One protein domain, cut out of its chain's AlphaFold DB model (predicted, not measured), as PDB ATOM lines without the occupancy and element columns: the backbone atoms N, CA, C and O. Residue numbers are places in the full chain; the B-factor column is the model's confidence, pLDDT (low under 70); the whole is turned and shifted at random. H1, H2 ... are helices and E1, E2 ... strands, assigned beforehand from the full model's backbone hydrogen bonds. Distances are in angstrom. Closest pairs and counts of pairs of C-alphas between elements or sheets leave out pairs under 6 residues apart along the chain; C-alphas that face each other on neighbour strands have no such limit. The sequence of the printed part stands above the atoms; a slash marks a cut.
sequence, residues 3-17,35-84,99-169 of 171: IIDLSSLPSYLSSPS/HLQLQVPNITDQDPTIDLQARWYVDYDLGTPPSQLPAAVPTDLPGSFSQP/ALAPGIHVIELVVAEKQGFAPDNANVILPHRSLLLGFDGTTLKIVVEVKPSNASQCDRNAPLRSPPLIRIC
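This is residues 3 to 17, 35 to 84 and 99 to 169 of the 171 residues of an uncharacterized protein of Deltaproteobacteria bacterium (UniProt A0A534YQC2). There is little regular structure: a strongly twisted antiparallel sheet, E3-E2-E4-E5, amid long loops, with a small antiparallel pair, E1 and E6, beyond it. The printed part has 136 residues, under half in named elements, mostly strand: H1 E1 E2 E3 E4 E5 E6. It is only just compact, close to loose, with radius of gyration of the C-alphas 16.8 A, spanning 48 by 38 by 28 A.

E4, residues 103 to 113, measures 32.3 A from first to last C-alpha, with C-alpha 103 at (228.795, 172.558, 242.311); E5, residues 137 to 147, measures 31.7 A, with C-alpha 147 at (228.256, 167.272, 238.138). E2 is 52 to 60, 25.8 A; E3 75 to 77; E1 35 to 40; E6 165 to 168; H1 11 to 14.

Within hydrogen-bond range are N 105 and O 144 in hairpin E4 and E5, 2.8 A; N 55 and O 110 between E2 and E4, 2.9 A; N 54 and O 75 in hairpin E2 and E3, 2.9 A; N 35 and O 166 between E1 and E6, 2.9 A. H1, too short for an O i to N i+4 pair, only grazes the sheet with residues 13 to 14.

The printed part has two cuts, with C-alphas 17 and 35 lying 15.5 A apart across the first, where 17 residues are not printed, and C-alphas 84 and 99 lying 39.5 A apart across the second, where 14 residues are not printed. Links E1 to E2, E2 to E3, E4 to E5 and E5 to E6 are long. pLDDT is under 70 in 60 to 68, 83 to 84, 120 to 130 and 150 to 162.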
ATOM      1  N   ILE A   3     248.054 190.374 227.266       88.94
ATOM      2  CA  ILE A   3     246.717 190.299 226.695       88.94
ATOM      3  C   ILE A   3     246.464 188.843 226.312       88.94
ATOM      4  O   ILE A   3     247.228 188.246 225.551       88.94
ATOM      5  N   ILE A   4     245.369 188.277 226.815       88.25
ATOM      6  CA  ILE A   4     244.846 186.999 226.331       88.25
ATOM      7  C   ILE A   4     244.078 187.286 225.045       88.25
ATOM      8  O   ILE A   4     243.118 188.059 225.044       88.25
ATOM      9  N   ASP A   5     244.511 186.680 223.943       87.94
ATOM     10  CA  ASP A   5     243.891 186.895 222.640       87.94
ATOM     11  C   ASP A   5     242.562 186.135 222.545       87.94
ATOM     12  O   ASP A   5     242.504 184.954 222.189       87.94
ATOM     13  N   LEU A   6     241.478 186.852 222.847       85.50
ATOM     14  CA  LEU A   6     240.118 186.317 222.846       85.50
ATOM     15  C   LEU A   6     239.667 185.807 221.470       85.50
ATOM     16  O   LEU A   6     238.801 184.939 221.405       85.50
ATOM     17  N   SER A   7     240.252 186.308 220.374       84.62
ATOM     18  CA  SER A   7     239.891 185.881 219.013       84.62
ATOM     19  C   SER A   7     240.364 184.460 218.696       84.62
ATOM     20  O   SER A   7     239.799 183.789 217.834       84.62
ATOM     21  N   SER A   8     241.376 183.997 219.431       82.56
ATOM     22  CA  SER A   8     241.976 182.673 219.300       82.56
ATOM     23  C   SER A   8     241.414 181.647 220.288       82.56
ATOM     24  O   SER A   8     241.816 180.483 220.252       82.56
ATOM     25  N   LEU A   9     240.503 182.054 221.185       85.25
ATOM     26  CA  LEU A   9     239.994 181.160 222.218       85.25
ATOM     27  C   LEU A   9     239.205 179.999 221.603       85.25
ATOM     28  O   LEU A   9     238.333 180.212 220.754       85.25
ATOM     29  N   PRO A  10     239.448 178.764 222.065       86.44
ATOM     30  CA  PRO A  10     238.607 177.638 221.715       86.44
ATOM     31  C   PRO A  10     237.135 177.906 222.040       86.44
ATOM     32  O   PRO A  10     236.797 178.398 223.115       86.44
ATOM     33  N   SER A  11     236.243 177.509 221.134       86.75
ATOM     34  CA  SER A  11     234.798 177.750 221.255       86.75
ATOM     35  C   SER A  11     234.154 177.156 222.511       86.75
ATOM     36  O   SER A  11     233.117 177.636 222.946       86.75
ATOM     37  N   TYR A  12     234.746 176.139 223.137       84.50
ATOM     38  CA  TYR A  12     234.207 175.606 224.389       84.50
ATOM     39  C   TYR A  12     234.349 176.595 225.556       84.50
ATOM     40  O   TYR A  12     233.497 176.591 226.442       84.50
ATOM     41  N   LEU A  13     235.356 177.479 225.527       87.62
ATOM     42  CA  LEU A  13     235.575 178.513 226.546       87.62
ATOM     43  C   LEU A  13     234.592 179.684 226.442       87.62
ATOM     44  O   LEU A  13     234.516 180.482 227.370       87.62
ATOM     45  N   SER A  14     233.833 179.798 225.347       83.88
ATOM     46  CA  SER A  14     232.747 180.781 225.243       83.88
ATOM     47  C   SER A  14     231.418 180.272 225.812       83.88
ATOM     48  O   SER A  14     230.442 181.024 225.854       83.88
ATOM     49  N   SER A  15     231.362 179.012 226.258       84.56
ATOM     50  CA  SER A  15     230.178 178.456 226.916       84.56
ATOM     51  C   SER A  15     229.949 179.130 228.275       84.56
ATOM     52  O   SER A  15     230.918 179.371 228.994       84.56
ATOM     53  N   PRO A  16     228.688 179.388 228.683       84.69
ATOM     54  CA  PRO A  16     228.389 179.980 229.991       84.69
ATOM     55  C   PRO A  16     228.912 179.162 231.175       84.69
ATOM     56  O   PRO A  16     229.264 179.728 232.204       84.69
ATOM     57  N   SER A  17     228.945 177.836 231.029       88.38
ATOM     58  CA  SER A  17     229.590 176.906 231.949       88.38
ATOM     59  C   SER A  17     230.089 175.683 231.185       88.38
ATOM     60  O   SER A  17     229.521 175.296 230.158       88.38
ATOM     61  N   HIS A  35     239.592 164.088 232.839       85.62
ATOM     62  CA  HIS A  35     239.891 165.429 233.295       85.62
ATOM     63  C   HIS A  35     239.503 166.402 232.186       85.62
ATOM     64  O   HIS A  35     239.646 166.108 230.993       85.62
ATOM     65  N   LEU A  36     239.011 167.574 232.564       86.62
ATOM     66  CA  LEU A  36     238.821 168.665 231.617       86.62
ATOM     67  C   LEU A  36     240.147 169.402 231.459       86.62
ATOM     68  O   LEU A  36     240.650 169.959 232.426       86.62
ATOM     69  N   GLN A  37     240.683 169.462 230.244       89.75
ATOM     70  CA  GLN A  37     241.883 170.247 229.971       89.75
ATOM     71  C   GLN A  37     241.506 171.620 229.413       89.75
ATOM     72  O   GLN A  37     241.160 171.760 228.242       89.75
ATOM     73  N   LEU A  38     241.610 172.666 230.225       90.00
ATOM     74  CA  LEU A  38     241.492 174.037 229.737       90.00
ATOM     75  C   LEU A  38     242.752 174.417 228.966       90.00
ATOM     76  O   LEU A  38     243.860 174.190 229.438       90.00
ATOM     77  N   GLN A  39     242.586 175.025 227.797       90.06
ATOM     78  CA  GLN A  39     243.678 175.497 226.951       90.06
ATOM     79  C   GLN A  39     243.397 176.920 226.477       90.06
ATOM     80  O   GLN A  39     242.426 177.168 225.763       90.06
ATOM     81  N   VAL A  40     244.289 177.844 226.825       89.06
ATOM     82  CA  VAL A  40     244.305 179.210 226.293       89.06
ATOM     83  C   VAL A  40     245.500 179.310 225.347       89.06
ATOM     84  O   VAL A  40     246.632 179.292 225.823       89.06
ATOM     85  N   PRO A  41     245.290 179.353 224.020       85.00
ATOM     86  CA  PRO A  41     246.347 179.054 223.054       85.00
ATOM     87  C   PRO A  41     247.289 180.221 222.764       85.00
ATOM     88  O   PRO A  41     248.387 179.989 222.259       85.00
ATOM     89  N   ASN A  42     246.877 181.459 223.038       88.31
ATOM     90  CA  ASN A  42     247.666 182.625 222.673       88.31
ATOM     91  C   ASN A  42     247.596 183.722 223.738       88.31
ATOM     92  O   ASN A  42     246.566 184.364 223.956       88.31
ATOM     93  N   ILE A  43     248.739 183.944 224.375       89.44
ATOM     94  CA  ILE A  43     249.023 185.108 225.205       89.44
ATOM     95  C   ILE A  43     249.919 186.032 224.392       89.44
ATOM     96  O   ILE A  43     250.893 185.586 223.789       89.44
ATOM     97  N   THR A  44     249.605 187.320 224.383       88.25
ATOM     98  CA  THR A  44     250.413 188.339 223.715       88.25
ATOM     99  C   THR A  44     250.878 189.393 224.705       88.25
ATOM    100  O   THR A  44     250.169 189.687 225.661       88.25
ATOM    101  N   ASP A  45     252.056 189.970 224.505       86.50
ATOM    102  CA  ASP A  45     252.525 191.103 225.301       86.50
ATOM    103  C   ASP A  45     253.344 192.068 224.443       86.50
ATOM    104  O   ASP A  45     253.996 191.670 223.480       86.50
ATOM    105  N   GLN A  46     253.248 193.356 224.772       84.25
ATOM    106  CA  GLN A  46     253.896 194.435 224.024       84.25
ATOM    107  C   GLN A  46     255.391 194.566 224.340       84.25
ATOM    108  O   GLN A  46     256.115 195.170 223.551       84.25
ATOM    109  N   ASP A  47     255.859 194.009 225.459       86.62
ATOM    110  CA  ASP A  47     257.271 193.960 225.814       86.62
ATOM    111  C   ASP A  47     257.795 192.524 225.637       86.62
ATOM    112  O   ASP A  47     257.590 191.656 226.485       86.62
ATOM    113  N   PRO A  48     258.502 192.212 224.536       82.88
ATOM    114  CA  PRO A  48     258.979 190.863 224.289       82.88
ATOM    115  C   PRO A  48     260.077 190.402 225.265       82.88
ATOM    116  O   PRO A  48     260.405 189.220 225.269       82.88
ATOM    117  N   THR A  49     260.643 191.298 226.077       87.50
ATOM    118  CA  THR A  49     261.886 191.056 226.824       87.50
ATOM    119  C   THR A  49     261.676 190.575 228.255       87.50
ATOM    120  O   THR A  49     262.575 189.961 228.827       87.50
ATOM    121  N   ILE A  50     260.492 190.814 228.815       88.62
ATOM    122  CA  ILE A  50     260.136 190.430 230.182       88.62
ATOM    123  C   ILE A  50     259.593 189.001 230.256       88.62
ATOM    124  O   ILE A  50     258.835 188.549 229.389       88.62
ATOM    125  N   ASP A  51     259.958 188.309 231.338       91.44
ATOM    126  CA  ASP A  51     259.386 187.014 231.691       91.44
ATOM    127  C   ASP A  51     257.980 187.201 232.254       91.44
ATOM    128  O   ASP A  51     257.760 187.897 233.254       91.44
ATOM    129  N   LEU A  52     257.025 186.513 231.638       92.50
ATOM    130  CA  LEU A  52     255.677 186.406 232.163       92.50
ATOM    131  C   LEU A  52     255.503 185.077 232.888       92.50
ATOM    132  O   LEU A  52     256.224 184.102 232.664       92.50
ATOM    133  N   GLN A  53     254.496 185.030 233.743       92.56
ATOM    134  CA  GLN A  53     254.049 183.806 234.372       92.56
ATOM    135  C   GLN A  53     252.524 183.750 234.340       92.56
ATOM    136  O   GLN A  53     251.833 184.750 234.545       92.56
ATOM    137  N   ALA A  54     252.013 182.560 234.060       92.25
ATOM    138  CA  ALA A  54     250.602 182.241 234.104       92.25
ATOM    139  C   ALA A  54     250.309 181.366 235.321       92.25
ATOM    140  O   ALA A  54     250.993 180.367 235.566       92.25
ATOM    141  N   ARG A  55     249.286 181.740 236.084       90.00
ATOM    142  CA  ARG A  55     248.846 181.020 237.278       90.00
ATOM    143  C   ARG A  55     247.358 180.742 237.198       90.00
ATOM    144  O   ARG A  55     246.576 181.627 236.859       90.00
ATOM    145  N   TRP A  56     246.999 179.510 237.528       87.81
ATOM    146  CA  TRP A  56     245.620 179.056 237.600       87.81
ATOM    147  C   TRP A  56     245.166 179.066 239.049       87.81
ATOM    148  O   TRP A  56     245.853 178.525 239.913       87.81
ATOM    149  N   TYR A  57     244.014 179.663 239.304       84.38
ATOM    150  CA  TYR A  57     243.362 179.685 240.605       84.38
ATOM    151  C   TYR A  57     241.977 179.066 240.473       84.38
ATOM    152  O   TYR A  57     241.335 179.189 239.429       84.38
ATOM    153  N   VAL A  58     241.524 178.395 241.527       81.06
ATOM    154  CA  VAL A  58     240.179 177.822 241.594       81.06
ATOM    155  C   VAL A  58     239.462 178.499 242.748       81.06
ATOM    156  O   VAL A  58     239.839 178.331 243.908       81.06
ATOM    157  N   ASP A  59     238.445 179.286 242.419       72.31
ATOM    158  CA  ASP A  59     237.553 179.886 243.395       72.31
ATOM    159  C   ASP A  59     236.461 178.868 243.731       72.31
ATOM    160  O   ASP A  59     235.631 178.497 242.889       72.31
ATOM    161  N   TYR A  60     236.521 178.377 244.965       60.31
ATOM    162  CA  TYR A  60     235.517 177.500 245.534       60.31
ATOM    163  C   TYR A  60     234.447 178.398 246.132       60.31
ATOM    164  O   TYR A  60     234.698 178.994 247.167       60.31
ATOM    165  N   ASP A  61     233.276 178.457 245.498       52.75
ATOM    166  CA  ASP A  61     232.036 179.018 246.052       52.75
ATOM    167  C   ASP A  61     232.055 180.521 246.451       52.75
ATOM    168  O   ASP A  61     232.875 181.007 247.223       52.75
ATOM    169  N   LEU A  62     231.038 181.275 246.016       51.50
ATOM    170  CA  LEU A  62     230.825 182.675 246.424       51.50
ATOM    171  C   LEU A  62     230.620 182.841 247.948       51.50
ATOM    172  O   LEU A  62     230.669 183.967 248.450       51.50
ATOM    173  N   GLY A  63     230.353 181.748 248.673       51.66
ATOM    174  CA  GLY A  63     230.239 181.686 250.131       51.66
ATOM    175  C   GLY A  63     231.478 181.183 250.887       51.66
ATOM    176  O   GLY A  63     231.450 181.186 252.120       51.66
ATOM    177  N   THR A  64     232.553 180.767 250.206       46.28
ATOM    178  CA  THR A  64     233.694 180.072 250.829       46.28
ATOM    179  C   THR A  64     235.007 180.853 250.630       46.28
ATOM    180  O   THR A  64     235.127 181.649 249.698       46.28
ATOM    181  N   PRO A  65     236.002 180.736 251.539       49.66
ATOM    182  CA  PRO A  65     237.265 181.437 251.371       49.66
ATOM    183  C   PRO A  65     238.013 180.963 250.116       49.66
ATOM    184  O   PRO A  65     238.167 179.758 249.917       49.66
ATOM    185  N   PRO A  66     238.539 181.894 249.315       54.69
ATOM    186  CA  PRO A  66     239.199 181.577 248.056       54.69
ATOM    187  C   PRO A  66     240.515 180.824 248.216       54.69
ATOM    188  O   PRO A  66     241.181 180.949 249.253       54.69
ATOM    189  N   SER A  67     240.933 180.100 247.168       56.50
ATOM    190  CA  SER A  67     242.223 179.404 247.180       56.50
ATOM    191  C   SER A  67     243.363 180.404 247.388       56.50
ATOM    192  O   SER A  67     243.462 181.438 246.727       56.50
ATOM    193  N   GLN A  68     244.230 180.109 248.356       59.44
ATOM    194  CA  GLN A  68     245.399 180.947 248.649       59.44
ATOM    195  C   GLN A  68     246.581 180.617 247.732       59.44
ATOM    196  O   GLN A  68     247.481 181.432 247.570       59.44
ATOM    197  N   LEU A  69     246.557 179.436 247.111       70.06
ATOM    198  CA  LEU A  69     247.632 178.904 246.284       70.06
ATOM    199  C   LEU A  69     247.153 178.670 244.844       70.06
ATOM    200  O   LEU A  69     245.957 178.417 244.638       70.06
ATOM    201  N   PRO A  70     248.072 178.719 243.861       75.38
ATOM    202  CA  PRO A  70     247.796 178.246 242.512       75.38
ATOM    203  C   PRO A  70     247.336 176.783 242.525       75.38
ATOM    204  O   PRO A  70     247.899 175.951 243.235       75.38
ATOM    205  N   ALA A  71     246.332 176.464 241.714       79.69
ATOM    206  CA  ALA A  71     245.780 175.117 241.573       79.69
ATOM    207  C   ALA A  71     246.652 174.185 240.711       79.69
ATOM    208  O   ALA A  71     246.423 172.981 240.669       79.69
ATOM    209  N   ALA A  72     247.661 174.736 240.034       82.69
ATOM    210  CA  ALA A  72     248.655 174.000 239.266       82.69
ATOM    211  C   ALA A  72     250.025 174.671 239.377       82.69
ATOM    212  O   ALA A  72     250.142 175.824 239.804       82.69
ATOM    213  N   VAL A  73     251.063 173.954 238.942       87.00
ATOM    214  CA  VAL A  73     252.402 174.527 238.781       87.00
ATOM    215  C   VAL A  73     252.309 175.741 237.845       87.00
ATOM    216  O   VAL A  73     251.779 175.605 236.737       87.00
ATOM    217  N   PRO A  74     252.800 176.924 238.258       90.31
ATOM    218  CA  PRO A  74     252.822 178.097 237.397       90.31
ATOM    219  C   PRO A  74     253.518 177.812 236.067       90.31
ATOM    220  O   PRO A  74     254.568 177.170 236.028       90.31
ATOM    221  N   THR A  75     252.947 178.309 234.974       93.12
ATOM    222  CA  THR A  75     253.563 178.190 233.650       93.12
ATOM    223  C   THR A  75     254.413 179.423 233.382       93.12
ATOM    224  O   THR A  75     253.890 180.537 233.315       93.12
ATOM    225  N   ASP A  76     255.720 179.227 233.234       92.56
ATOM    226  CA  ASP A  76     256.643 180.290 232.843       92.56
ATOM    227  C   ASP A  76     256.566 180.527 231.329       92.56
ATOM    228  O   ASP A  76     256.624 179.593 230.528       92.56
ATOM    229  N   LEU A  77     256.449 181.795 230.947       91.25
ATOM    230  CA  LEU A  77     256.369 182.260 229.566       91.25
ATOM    231  C   LEU A  77     257.569 183.189 229.322       91.25
ATOM    232  O   LEU A  77     257.466 184.397 229.568       91.25
ATOM    233  N   PRO A  78     258.726 182.629 228.917       89.31
ATOM    234  CA  PRO A  78     259.988 183.355 228.919       89.31
ATOM    235  C   PRO A  78     259.985 184.514 227.921       89.31
ATOM    236  O   PRO A  78     259.494 184.392 226.793       89.31
ATOM    237  N   GLY A  79     260.571 185.629 228.345       87.50
ATOM    238  CA  GLY A  79     260.910 186.745 227.479       87.50
ATOM    239  C   GLY A  79     262.109 186.415 226.592       87.50
ATOM    240  O   GLY A  79     262.884 185.486 226.836       87.50
ATOM    241  N   SER A  80     262.279 187.187 225.525       83.19
ATOM    242  CA  SER A  80     263.409 187.052 224.618       83.19
ATOM    243  C   SER A  80     263.801 188.388 223.998       83.19
ATOM    244  O   SER A  80     262.989 189.093 223.406       83.19
ATOM    245  N   PHE A  81     265.096 188.699 224.061       80.56
ATOM    246  CA  PHE A  81     265.696 189.807 223.309       80.56
ATOM    247  C   PHE A  81     265.984 189.441 221.845       80.56
ATOM    248  O   PHE A  81     266.170 190.322 221.010       80.56
ATOM    249  N   SER A  82     266.068 188.144 221.529       78.75
ATOM    250  CA  SER A  82     266.448 187.641 220.202       78.75
ATOM    251  C   SER A  82     265.247 187.302 219.322       78.75
ATOM    252  O   SER A  82     265.384 187.212 218.102       78.75
ATOM    253  N   GLN A  83     264.069 187.133 219.924       68.62
ATOM    254  CA  GLN A  83     262.818 186.863 219.231       68.62
ATOM    255  C   GLN A  83     261.827 187.985 219.547       68.62
ATOM    256  O   GLN A  83     261.188 187.950 220.593       68.62
ATOM    257  N   PRO A  84     261.638 188.961 218.641       62.38
ATOM    258  CA  PRO A  84     260.722 190.085 218.852       62.38
ATOM    259  C   PRO A  84     259.238 189.675 218.767       62.38
ATOM    260  O   PRO A  84     258.368 190.513 218.543       62.38
ATOM    261  N   ALA A  99     238.979 166.326 242.589       80.94
ATOM    262  CA  ALA A  99     239.697 167.360 243.329       80.94
ATOM    263  C   ALA A  99     238.807 168.580 243.631       80.94
ATOM    264  O   ALA A  99     239.136 169.373 244.514       80.94
ATOM    265  N   LEU A 100     237.685 168.722 242.918       78.56
ATOM    266  CA  LEU A 100     236.681 169.752 243.136       78.56
ATOM    267  C   LEU A 100     235.468 169.176 243.892       78.56
ATOM    268  O   LEU A 100     235.092 168.017 243.758       78.56
ATOM    269  N   ALA A 101     234.791 169.996 244.694       78.62
ATOM    270  CA  ALA A 101     233.501 169.594 245.263       78.62
ATOM    271  C   ALA A 101     232.389 169.662 244.191       78.62
ATOM    272  O   ALA A 101     232.496 170.461 243.262       78.62
ATOM    273  N   PRO A 102     231.276 168.916 244.310       84.75
ATOM    274  CA  PRO A 102     230.106 169.132 243.457       84.75
ATOM    275  C   PRO A 102     229.611 170.581 243.523       84.75
ATOM    276  O   PRO A 102     229.476 171.134 244.615       84.75
ATOM    277  N   GLY A 103     229.294 171.183 242.375       86.25
ATOM    278  CA  GLY A 103     228.795 172.558 242.311       86.25
ATOM    279  C   GLY A 103     229.434 173.408 241.217       86.25
ATOM    280  O   GLY A 103     230.019 172.898 240.265       86.25
ATOM    281  N   ILE A 104     229.275 174.725 241.342       86.94
ATOM    282  CA  ILE A 104     229.805 175.704 240.390       86.94
ATOM    283  C   ILE A 104     231.114 176.265 240.939       86.94
ATOM    284  O   ILE A 104     231.156 176.743 242.070       86.94
ATOM    285  N   HIS A 105     232.143 176.257 240.100       85.31
ATOM    286  CA  HIS A 105     233.468 176.793 240.393       85.31
ATOM    287  C   HIS A 105     233.848 177.831 239.351       85.31
ATOM    288  O   HIS A 105     233.474 177.726 238.178       85.31
ATOM    289  N   VAL A 106     234.621 178.826 239.776       87.19
ATOM    290  CA  VAL A 106     235.222 179.797 238.862       87.19
ATOM    291  C   VAL A 106     236.715 179.546 238.825       87.19
ATOM    292  O   VAL A 106     237.396 179.593 239.841       87.19
ATOM    293  N   ILE A 107     237.225 179.277 237.635       87.50
ATOM    294  CA  ILE A 107     238.643 179.074 237.391       87.50
ATOM    295  C   ILE A 107     239.190 180.352 236.783       87.50
ATOM    296  O   ILE A 107     238.701 180.825 235.757       87.50
ATOM    297  N   GLU A 108     240.204 180.914 237.422       88.00
ATOM    298  CA  GLU A 108     240.838 182.151 236.994       88.00
ATOM    299  C   GLU A 108     242.247 181.856 236.484       88.00
ATOM    300  O   GLU A 108     243.106 181.371 237.218       88.00
ATOM    301  N   LEU A 109     242.492 182.175 235.217       90.00
ATOM    302  CA  LEU A 109     243.834 182.271 234.661       90.00
ATOM    303  C   LEU A 109     244.314 183.706 234.833       90.00
ATOM    304  O   LEU A 109     243.745 184.610 234.222       90.00
ATOM    305  N   VAL A 110     245.378 183.911 235.603       89.88
ATOM    306  CA  VAL A 110     246.053 185.206 235.727       89.88
ATOM    307  C   VAL A 110     247.398 185.148 235.020       89.88
ATOM    308  O   VAL A 110     248.207 184.263 235.289       89.88
ATOM    309  N   VAL A 111     247.644 186.110 234.134       91.44
ATOM    310  CA  VAL A 111     248.902 186.265 233.399       91.44
ATOM    311  C   VAL A 111     249.486 187.632 233.710       91.44
ATOM    312  O   VAL A 111     248.825 188.648 233.506       91.44
ATOM    313  N   ALA A 112     250.726 187.668 234.183       91.31
ATOM    314  CA  ALA A 112     251.427 188.905 234.512       91.31
ATOM    315  C   ALA A 112     252.943 188.716 234.437       91.31
ATOM    316  O   ALA A 112     253.429 187.609 234.206       91.31
ATOM    317  N   GLU A 113     253.691 189.792 234.667       91.38
ATOM    318  CA  GLU A 113     255.131 189.713 234.911       91.38
ATOM    319  C   GLU A 113     255.445 188.776 236.077       91.38
ATOM    320  O   GLU A 113     254.842 188.870 237.148       91.38
ATOM    321  N   LYS A 114     256.441 187.904 235.898       90.06
ATOM    322  CA  LYS A 114     256.810 186.895 236.900       90.06
ATOM    323  C   LYS A 114     257.138 187.510 238.264       90.06
ATOM    324  O   LYS A 114     256.699 187.010 239.295       90.06
ATOM    325  N   GLN A 115     257.878 188.615 238.263       88.44
ATOM    326  CA  GLN A 115     258.265 189.366 239.466       88.44
ATOM    327  C   GLN A 115     257.114 190.154 240.103       88.44
ATOM    328  O   GLN A 115     257.224 190.588 241.247       88.44
ATOM    329  N   GLY A 116     256.018 190.334 239.363       87.44
ATOM    330  CA  GLY A 116     254.819 190.982 239.859       87.44
ATOM    331  C   GLY A 116     254.007 190.088 240.775       87.44
ATOM    332  O   GLY A 116     253.162 190.604 241.495       87.44
ATOM    333  N   PHE A 117     254.253 188.774 240.794       86.81
ATOM    334  CA  PHE A 117     253.476 187.871 241.623       86.81
ATOM    335  C   PHE A 117     253.819 187.994 243.116       86.81
ATOM    336  O   PHE A 117     254.973 187.850 243.522       86.81
ATOM    337  N   ALA A 118     252.803 188.228 243.947       80.31
ATOM    338  CA  ALA A 118     252.920 188.179 245.395       80.31
ATOM    339  C   ALA A 118     253.331 186.765 245.858       80.31
ATOM    340  O   ALA A 118     252.986 185.779 245.199       80.31
ATOM    341  N   PRO A 119     254.041 186.639 246.995       76.00
ATOM    342  CA  PRO A 119     254.343 185.340 247.582       76.00
ATOM    343  C   PRO A 119     253.068 184.531 247.827       76.00
ATOM    344  O   PRO A 119     252.067 185.074 248.295       76.00
ATOM    345  N   ASP A 120     253.135 183.225 247.578       68.75
ATOM    346  CA  ASP A 120     251.992 182.301 247.626       68.75
ATOM    347  C   ASP A 120     251.285 182.240 249.001       68.75
ATOM    348  O   ASP A 120     250.164 181.767 249.122       68.75
ATOM    349  N   ASN A 121     251.921 182.742 250.059       59.53
ATOM    350  CA  ASN A 121     251.405 182.789 251.429       59.53
ATOM    351  C   ASN A 121     251.064 184.210 251.917       59.53
ATOM    352  O   ASN A 121     250.885 184.429 253.117       59.53
ATOM    353  N   ALA A 122     251.012 185.196 251.022       61.00
ATOM    354  CA  ALA A 122     250.599 186.541 251.384       61.00
ATOM    355  C   ALA A 122     249.078 186.581 251.640       61.00
ATOM    356  O   ALA A 122     248.282 186.040 250.876       61.00
ATOM    357  N   ASN A 123     248.653 187.262 252.709       54.25
ATOM    358  CA  ASN A 123     247.239 187.565 252.963       54.25
ATOM    359  C   ASN A 123     246.734 188.594 251.936       54.25
ATOM    360  O   ASN A 123     246.632 189.781 252.245       54.25
ATOM    361  N   VAL A 124     246.460 188.178 250.701       54.44
ATOM    362  CA  VAL A 124     245.980 189.093 249.649       54.44
ATOM    363  C   VAL A 124     244.440 189.141 249.641       54.44
ATOM    364  O   VAL A 124     243.838 188.234 250.195       54.44
ATOM    365  N   ILE A 125     243.780 190.170 249.069       50.41
ATOM    366  CA  ILE A 125     242.301 190.346 248.958       50.41
ATOM    367  C   ILE A 125     241.813 190.147 247.492       50.41
ATOM    368  O   ILE A 125     242.492 190.565 246.562       50.41
ATOM    369  N   LEU A 126     240.677 189.456 247.267       52.88
ATOM    370  CA  LEU A 126     240.243 188.833 245.982       52.88
ATOM    371  C   LEU A 126     239.313 189.793 245.247       52.88
ATOM    372  O   LEU A 126     238.626 190.552 245.932       52.88
ATOM    373  N   PRO A 127     239.239 189.744 243.899       47.38
ATOM    374  CA  PRO A 127     239.782 188.721 242.978       47.38
ATOM    375  C   PRO A 127     241.176 189.018 242.378       47.38
ATOM    376  O   PRO A 127     241.673 188.269 241.552       47.38
ATOM    377  N   HIS A 128     241.857 190.089 242.796       49.81
ATOM    378  CA  HIS A 128     243.142 190.529 242.216       49.81
ATOM    379  C   HIS A 128     244.383 189.996 242.972       49.81
ATOM    380  O   HIS A 128     245.418 190.658 243.026       49.81
ATOM    381  N   ARG A 129     244.289 188.817 243.611       59.31
ATOM    382  CA  ARG A 129     245.187 188.412 244.719       59.31
ATOM    383  C   ARG A 129     246.628 188.092 244.368       59.31
ATOM    384  O   ARG A 129     247.420 187.862 245.274       59.31
ATOM    385  N   SER A 130     246.992 188.038 243.104       63.78
ATOM    386  CA  SER A 130     248.299 187.507 242.771       63.78
ATOM    387  C   SER A 130     249.335 188.580 242.495       63.78
ATOM    388  O   SER A 130     250.488 188.200 242.433       63.78
ATOM    389  N   LEU A 131     248.990 189.867 242.343       78.00
ATOM    390  CA  LEU A 131     249.951 190.889 241.907       78.00
ATOM    391  C   LEU A 131     250.299 191.916 242.985       78.00
ATOM    392  O   LEU A 131     249.443 192.407 243.720       78.00
ATOM    393  N   LEU A 132     251.584 192.247 243.063       82.19
ATOM    394  CA  LEU A 132     252.126 193.341 243.853       82.19
ATOM    395  C   LEU A 132     251.653 194.690 243.287       82.19
ATOM    396  O   LEU A 132     251.371 194.830 242.097       82.19
ATOM    397  N   LEU A 133     251.594 195.708 244.149       80.50
ATOM    398  CA  LEU A 133     251.212 197.061 243.745       80.50
ATOM    399  C   LEU A 133     252.139 197.574 242.627       80.50
ATOM    400  O   LEU A 133     253.360 197.513 242.762       80.50
ATOM    401  N   GLY A 134     251.551 198.125 241.562       80.19
ATOM    402  CA  GLY A 134     252.291 198.669 240.418       80.19
ATOM    403  C   GLY A 134     252.599 197.654 239.316       80.19
ATOM    404  O   GLY A 134     253.202 198.042 238.321       80.19
ATOM    405  N   PHE A 135     252.172 196.397 239.470       83.62
ATOM    406  CA  PHE A 135     252.213 195.399 238.406       83.62
ATOM    407  C   PHE A 135     250.840 195.211 237.780       83.62
ATOM    408  O   PHE A 135     249.844 195.018 238.481       83.62
ATOM    409  N   ASP A 136     250.818 195.210 236.453       83.44
ATOM    410  CA  ASP A 136     249.623 194.935 235.672       83.44
ATOM    411  C   ASP A 136     249.614 193.485 235.186       83.44
ATOM    412  O   ASP A 136     250.645 192.875 234.889       83.44
ATOM    413  N   GLY A 137     248.412 192.939 235.061       87.38
ATOM    414  CA  GLY A 137     248.187 191.616 234.511       87.38
ATOM    415  C   GLY A 137     246.839 191.531 233.824       87.38
ATOM    416  O   GLY A 137     246.048 192.473 233.810       87.38
ATOM    417  N   THR A 138     246.585 190.371 233.250       89.75
ATOM    418  CA  THR A 138     245.349 190.055 232.552       89.75
ATOM    419  C   THR A 138     244.743 188.808 233.175       89.75
ATOM    420  O   THR A 138     245.467 187.907 233.606       89.75
ATOM    421  N   THR A 139     243.415 188.748 233.210       88.19
ATOM    422  CA  THR A 139     242.691 187.627 233.812       88.19
ATOM    423  C   THR A 139     241.622 187.109 232.865       88.19
ATOM    424  O   THR A 139     240.856 187.890 232.301       88.19
ATOM    425  N   LEU A 140     241.535 185.787 232.731       89.44
ATOM    426  CA  LEU A 140     240.416 185.096 232.098       89.44
ATOM    427  C   LEU A 140     239.702 184.247 233.149       89.44
ATOM    428  O   LEU A 140     240.338 183.446 233.828       89.44
ATOM    429  N   LYS A 141     238.383 184.418 233.265       88.56
ATOM    430  CA  LYS A 141     237.537 183.636 234.171       88.56
ATOM    431  C   LYS A 141     236.729 182.620 233.382       88.56
ATOM    432  O   LYS A 141     236.121 182.970 232.372       88.56
ATOM    433  N   ILE A 142     236.715 181.385 233.857       89.38
ATOM    434  CA  ILE A 142     236.061 180.248 233.216       89.38
ATOM    435  C   ILE A 142     235.167 179.589 234.259       89.38
ATOM    436  O   ILE A 142     235.619 179.261 235.351       89.38
ATOM    437  N   VAL A 143     233.890 179.405 233.934       89.62
ATOM    438  CA  VAL A 143     232.932 178.774 234.846       89.62
ATOM    439  C   VAL A 143     232.892 177.280 234.570       89.62
ATOM    440  O   VAL A 143     232.636 176.850 233.443       89.62
ATOM    441  N   VAL A 144     233.111 176.488 235.613       88.44
ATOM    442  CA  VAL A 144     233.061 175.029 235.565       88.44
ATOM    443  C   VAL A 144     231.947 174.526 236.469       88.44
ATOM    444  O   VAL A 144     231.793 174.975 237.599       88.44
ATOM    445  N   GLU A 145     231.145 173.599 235.957       88.56
ATOM    446  CA  GLU A 145     230.055 172.967 236.695       88.56
ATOM    447  C   GLU A 145     230.413 171.500 236.948       88.56
ATOM    448  O   GLU A 145     230.392 170.680 236.028       88.56
ATOM    449  N   VAL A 146     230.738 171.178 238.199       87.50
ATOM    450  CA  VAL A 146     231.051 169.819 238.647       87.50
ATOM    451  C   VAL A 146     229.748 169.089 238.933       87.50
ATOM    452  O   VAL A 146     229.006 169.421 239.863       87.50
ATOM    453  N   LYS A 147     229.467 168.088 238.104       85.88
ATOM    454  CA  LYS A 147     228.256 167.272 238.138       85.88
ATOM    455  C   LYS A 147     228.531 165.919 238.790       85.88
ATOM    456  O   LYS A 147     229.656 165.421 238.715       85.88
ATOM    457  N   PRO A 148     227.501 165.287 239.386       85.69
ATOM    458  CA  PRO A 148     227.574 163.886 239.780       85.69
ATOM    459  C   PRO A 148     228.021 163.010 238.613       85.69
ATOM    460  O   PRO A 148     227.832 163.381 237.451       85.69
ATOM    461  N   SER A 149     228.572 161.844 238.930       78.38
ATOM    462  CA  SER A 149     229.106 160.938 237.924       78.38
ATOM    463  C   SER A 149     228.101 160.633 236.814       78.38
ATOM    464  O   SER A 149     226.901 160.443 237.032       78.38
ATOM    465  N   ASN A 150     228.611 160.610 235.588       68.88
ATOM    466  CA  ASN A 150     227.847 160.242 234.410       68.88
ATOM    467  C   ASN A 150     228.645 159.195 233.638       68.88
ATOM    468  O   ASN A 150     229.614 159.528 232.957       68.88
ATOM    469  N   ALA A 151     228.181 157.947 233.717       54.84
ATOM    470  CA  ALA A 151     228.790 156.746 233.140       54.84
ATOM    471  C   ALA A 151     229.115 156.818 231.631       54.84
ATOM    472  O   ALA A 151     229.768 155.933 231.090       54.84
ATOM    473  N   SER A 152     228.647 157.851 230.925       56.88
ATOM    474  CA  SER A 152     228.749 157.972 229.466       56.88
ATOM    475  C   SER A 152     229.819 158.943 228.953       56.88
ATOM    476  O   SER A 152     230.076 158.967 227.750       56.88
ATOM    477  N   GLN A 153     230.457 159.749 229.810       59.19
ATOM    478  CA  GLN A 153     231.405 160.777 229.340       59.19
ATOM    479  C   GLN A 153     232.809 160.233 229.053       59.19
ATOM    480  O   GLN A 153     233.509 160.760 228.189       59.19
ATOM    481  N   CYS A 154     233.176 159.140 229.723       57.28
ATOM    482  CA  CYS A 154     234.470 158.477 229.598       57.28
ATOM    483  C   CYS A 154     234.379 157.097 228.948       57.28
ATOM    484  O   CYS A 154     235.316 156.308 229.067       57.28
ATOM    485  N   ASP A 155     233.307 156.783 228.211       56.25
ATOM    486  CA  ASP A 155     233.218 155.514 227.478       56.25
ATOM    487  C   ASP A 155     234.430 155.382 226.552       56.25
ATOM    488  O   ASP A 155     234.588 156.194 225.648       56.25
ATOM    489  N   ARG A 156     235.288 154.374 226.774       55.59
ATOM    490  CA  ARG A 156     236.516 154.059 226.015       55.59
ATOM    491  C   ARG A 156     236.365 154.158 224.497       55.59
ATOM    492  O   ARG A 156     237.344 154.466 223.822       55.59
ATOM    493  N   ASN A 157     235.163 153.924 223.980       56.34
ATOM    494  CA  ASN A 157     234.877 153.912 222.550       56.34
ATOM    495  C   ASN A 157     234.196 155.193 222.045       56.34
ATOM    496  O   ASN A 157     234.034 155.362 220.835       56.34
ATOM    497  N   ALA A 158     233.810 156.106 222.939       54.25
ATOM    498  CA  ALA A 158     233.275 157.400 222.562       54.25
ATOM    499  C   ALA A 158     234.414 158.333 222.103       54.25
ATOM    500  O   ALA A 158     235.418 158.481 222.812       54.25
ATOM    501  N   PRO A 159     234.281 158.988 220.933       55.28
ATOM    502  CA  PRO A 159     235.232 160.009 220.520       55.28
ATOM    503  C   PRO A 159     235.227 161.135 221.556       55.28
ATOM    504  O   PRO A 159     234.153 161.589 221.956       55.28
ATOM    505  N   LEU A 160     236.416 161.571 221.984       58.62
ATOM    506  CA  LEU A 160     236.569 162.730 222.865       58.62
ATOM    507  C   LEU A 160     235.836 163.914 222.220       58.62
ATOM    508  O   LEU A 160     236.129 164.290 221.082       58.62
ATOM    509  N   ARG A 161     234.809 164.429 222.900       59.59
ATOM    510  CA  ARG A 161     233.984 165.544 222.412       59.59
ATOM    511  C   ARG A 161     234.536 166.862 222.941       59.59
ATOM    512  O   ARG A 161     235.421 166.859 223.778       59.59
ATOM    513  N   SER A 162     234.017 167.974 222.432       62.56
ATOM    514  CA  SER A 162     234.136 169.279 223.087       62.56
ATOM    515  C   SER A 162     233.218 169.302 224.324       62.56
ATOM    516  O   SER A 162     232.067 168.868 224.181       62.56
ATOM    517  N   PRO A 163     233.662 169.784 225.504       73.62
ATOM    518  CA  PRO A 163     234.971 170.388 225.794       73.62
ATOM    519  C   PRO A 163     236.105 169.346 225.824       73.62
ATOM    520  O   PRO A 163     235.811 168.180 226.048       73.62
ATOM    521  N   PRO A 164     237.379 169.725 225.608       78.69
ATOM    522  CA  PRO A 164     238.506 168.791 225.536       78.69
ATOM    523  C   PRO A 164     238.670 167.982 226.832       78.69
ATOM    524  O   PRO A 164     239.271 168.430 227.808       78.69
ATOM    525  N   LEU A 165     238.130 166.766 226.819       78.06
ATOM    526  CA  LEU A 165     238.319 165.781 227.874       78.06
ATOM    527  C   LEU A 165     239.592 164.983 227.583       78.06
ATOM    528  O   LEU A 165     239.763 164.462 226.479       78.06
ATOM    529  N   ILE A 166     240.475 164.869 228.569       76.75
ATOM    530  CA  ILE A 166     241.639 163.983 228.527       76.75
ATOM    531  C   ILE A 166     241.388 162.788 229.439       76.75
ATOM    532  O   ILE A 166     240.817 162.920 230.516       76.75
ATOM    533  N   ARG A 167     241.806 161.601 229.002       73.81
ATOM    534  CA  ARG A 167     241.708 160.382 229.813       73.81
ATOM    535  C   ARG A 167     242.978 160.217 230.623       73.81
ATOM    536  O   ARG A 167     244.049 160.086 230.033       73.81
ATOM    537  N   ILE A 168     242.844 160.152 231.939       75.50
ATOM    538  CA  ILE A 168     243.940 159.847 232.852       75.50
ATOM    539  C   ILE A 168     243.638 158.509 233.514       75.50
ATOM    540  O   ILE A 168     242.626 158.358 234.186       75.50
ATOM    541  N   CYS A 169     244.502 157.523 233.281       73.31
ATOM    542  CA  CYS A 169     244.372 156.183 233.844       73.31
ATOM    543  C   CYS A 169     245.513 155.973 234.856       73.31
ATOM    544  O   CYS A 169     246.655 156.316 234.528       73.31
TER     545      CYS A 169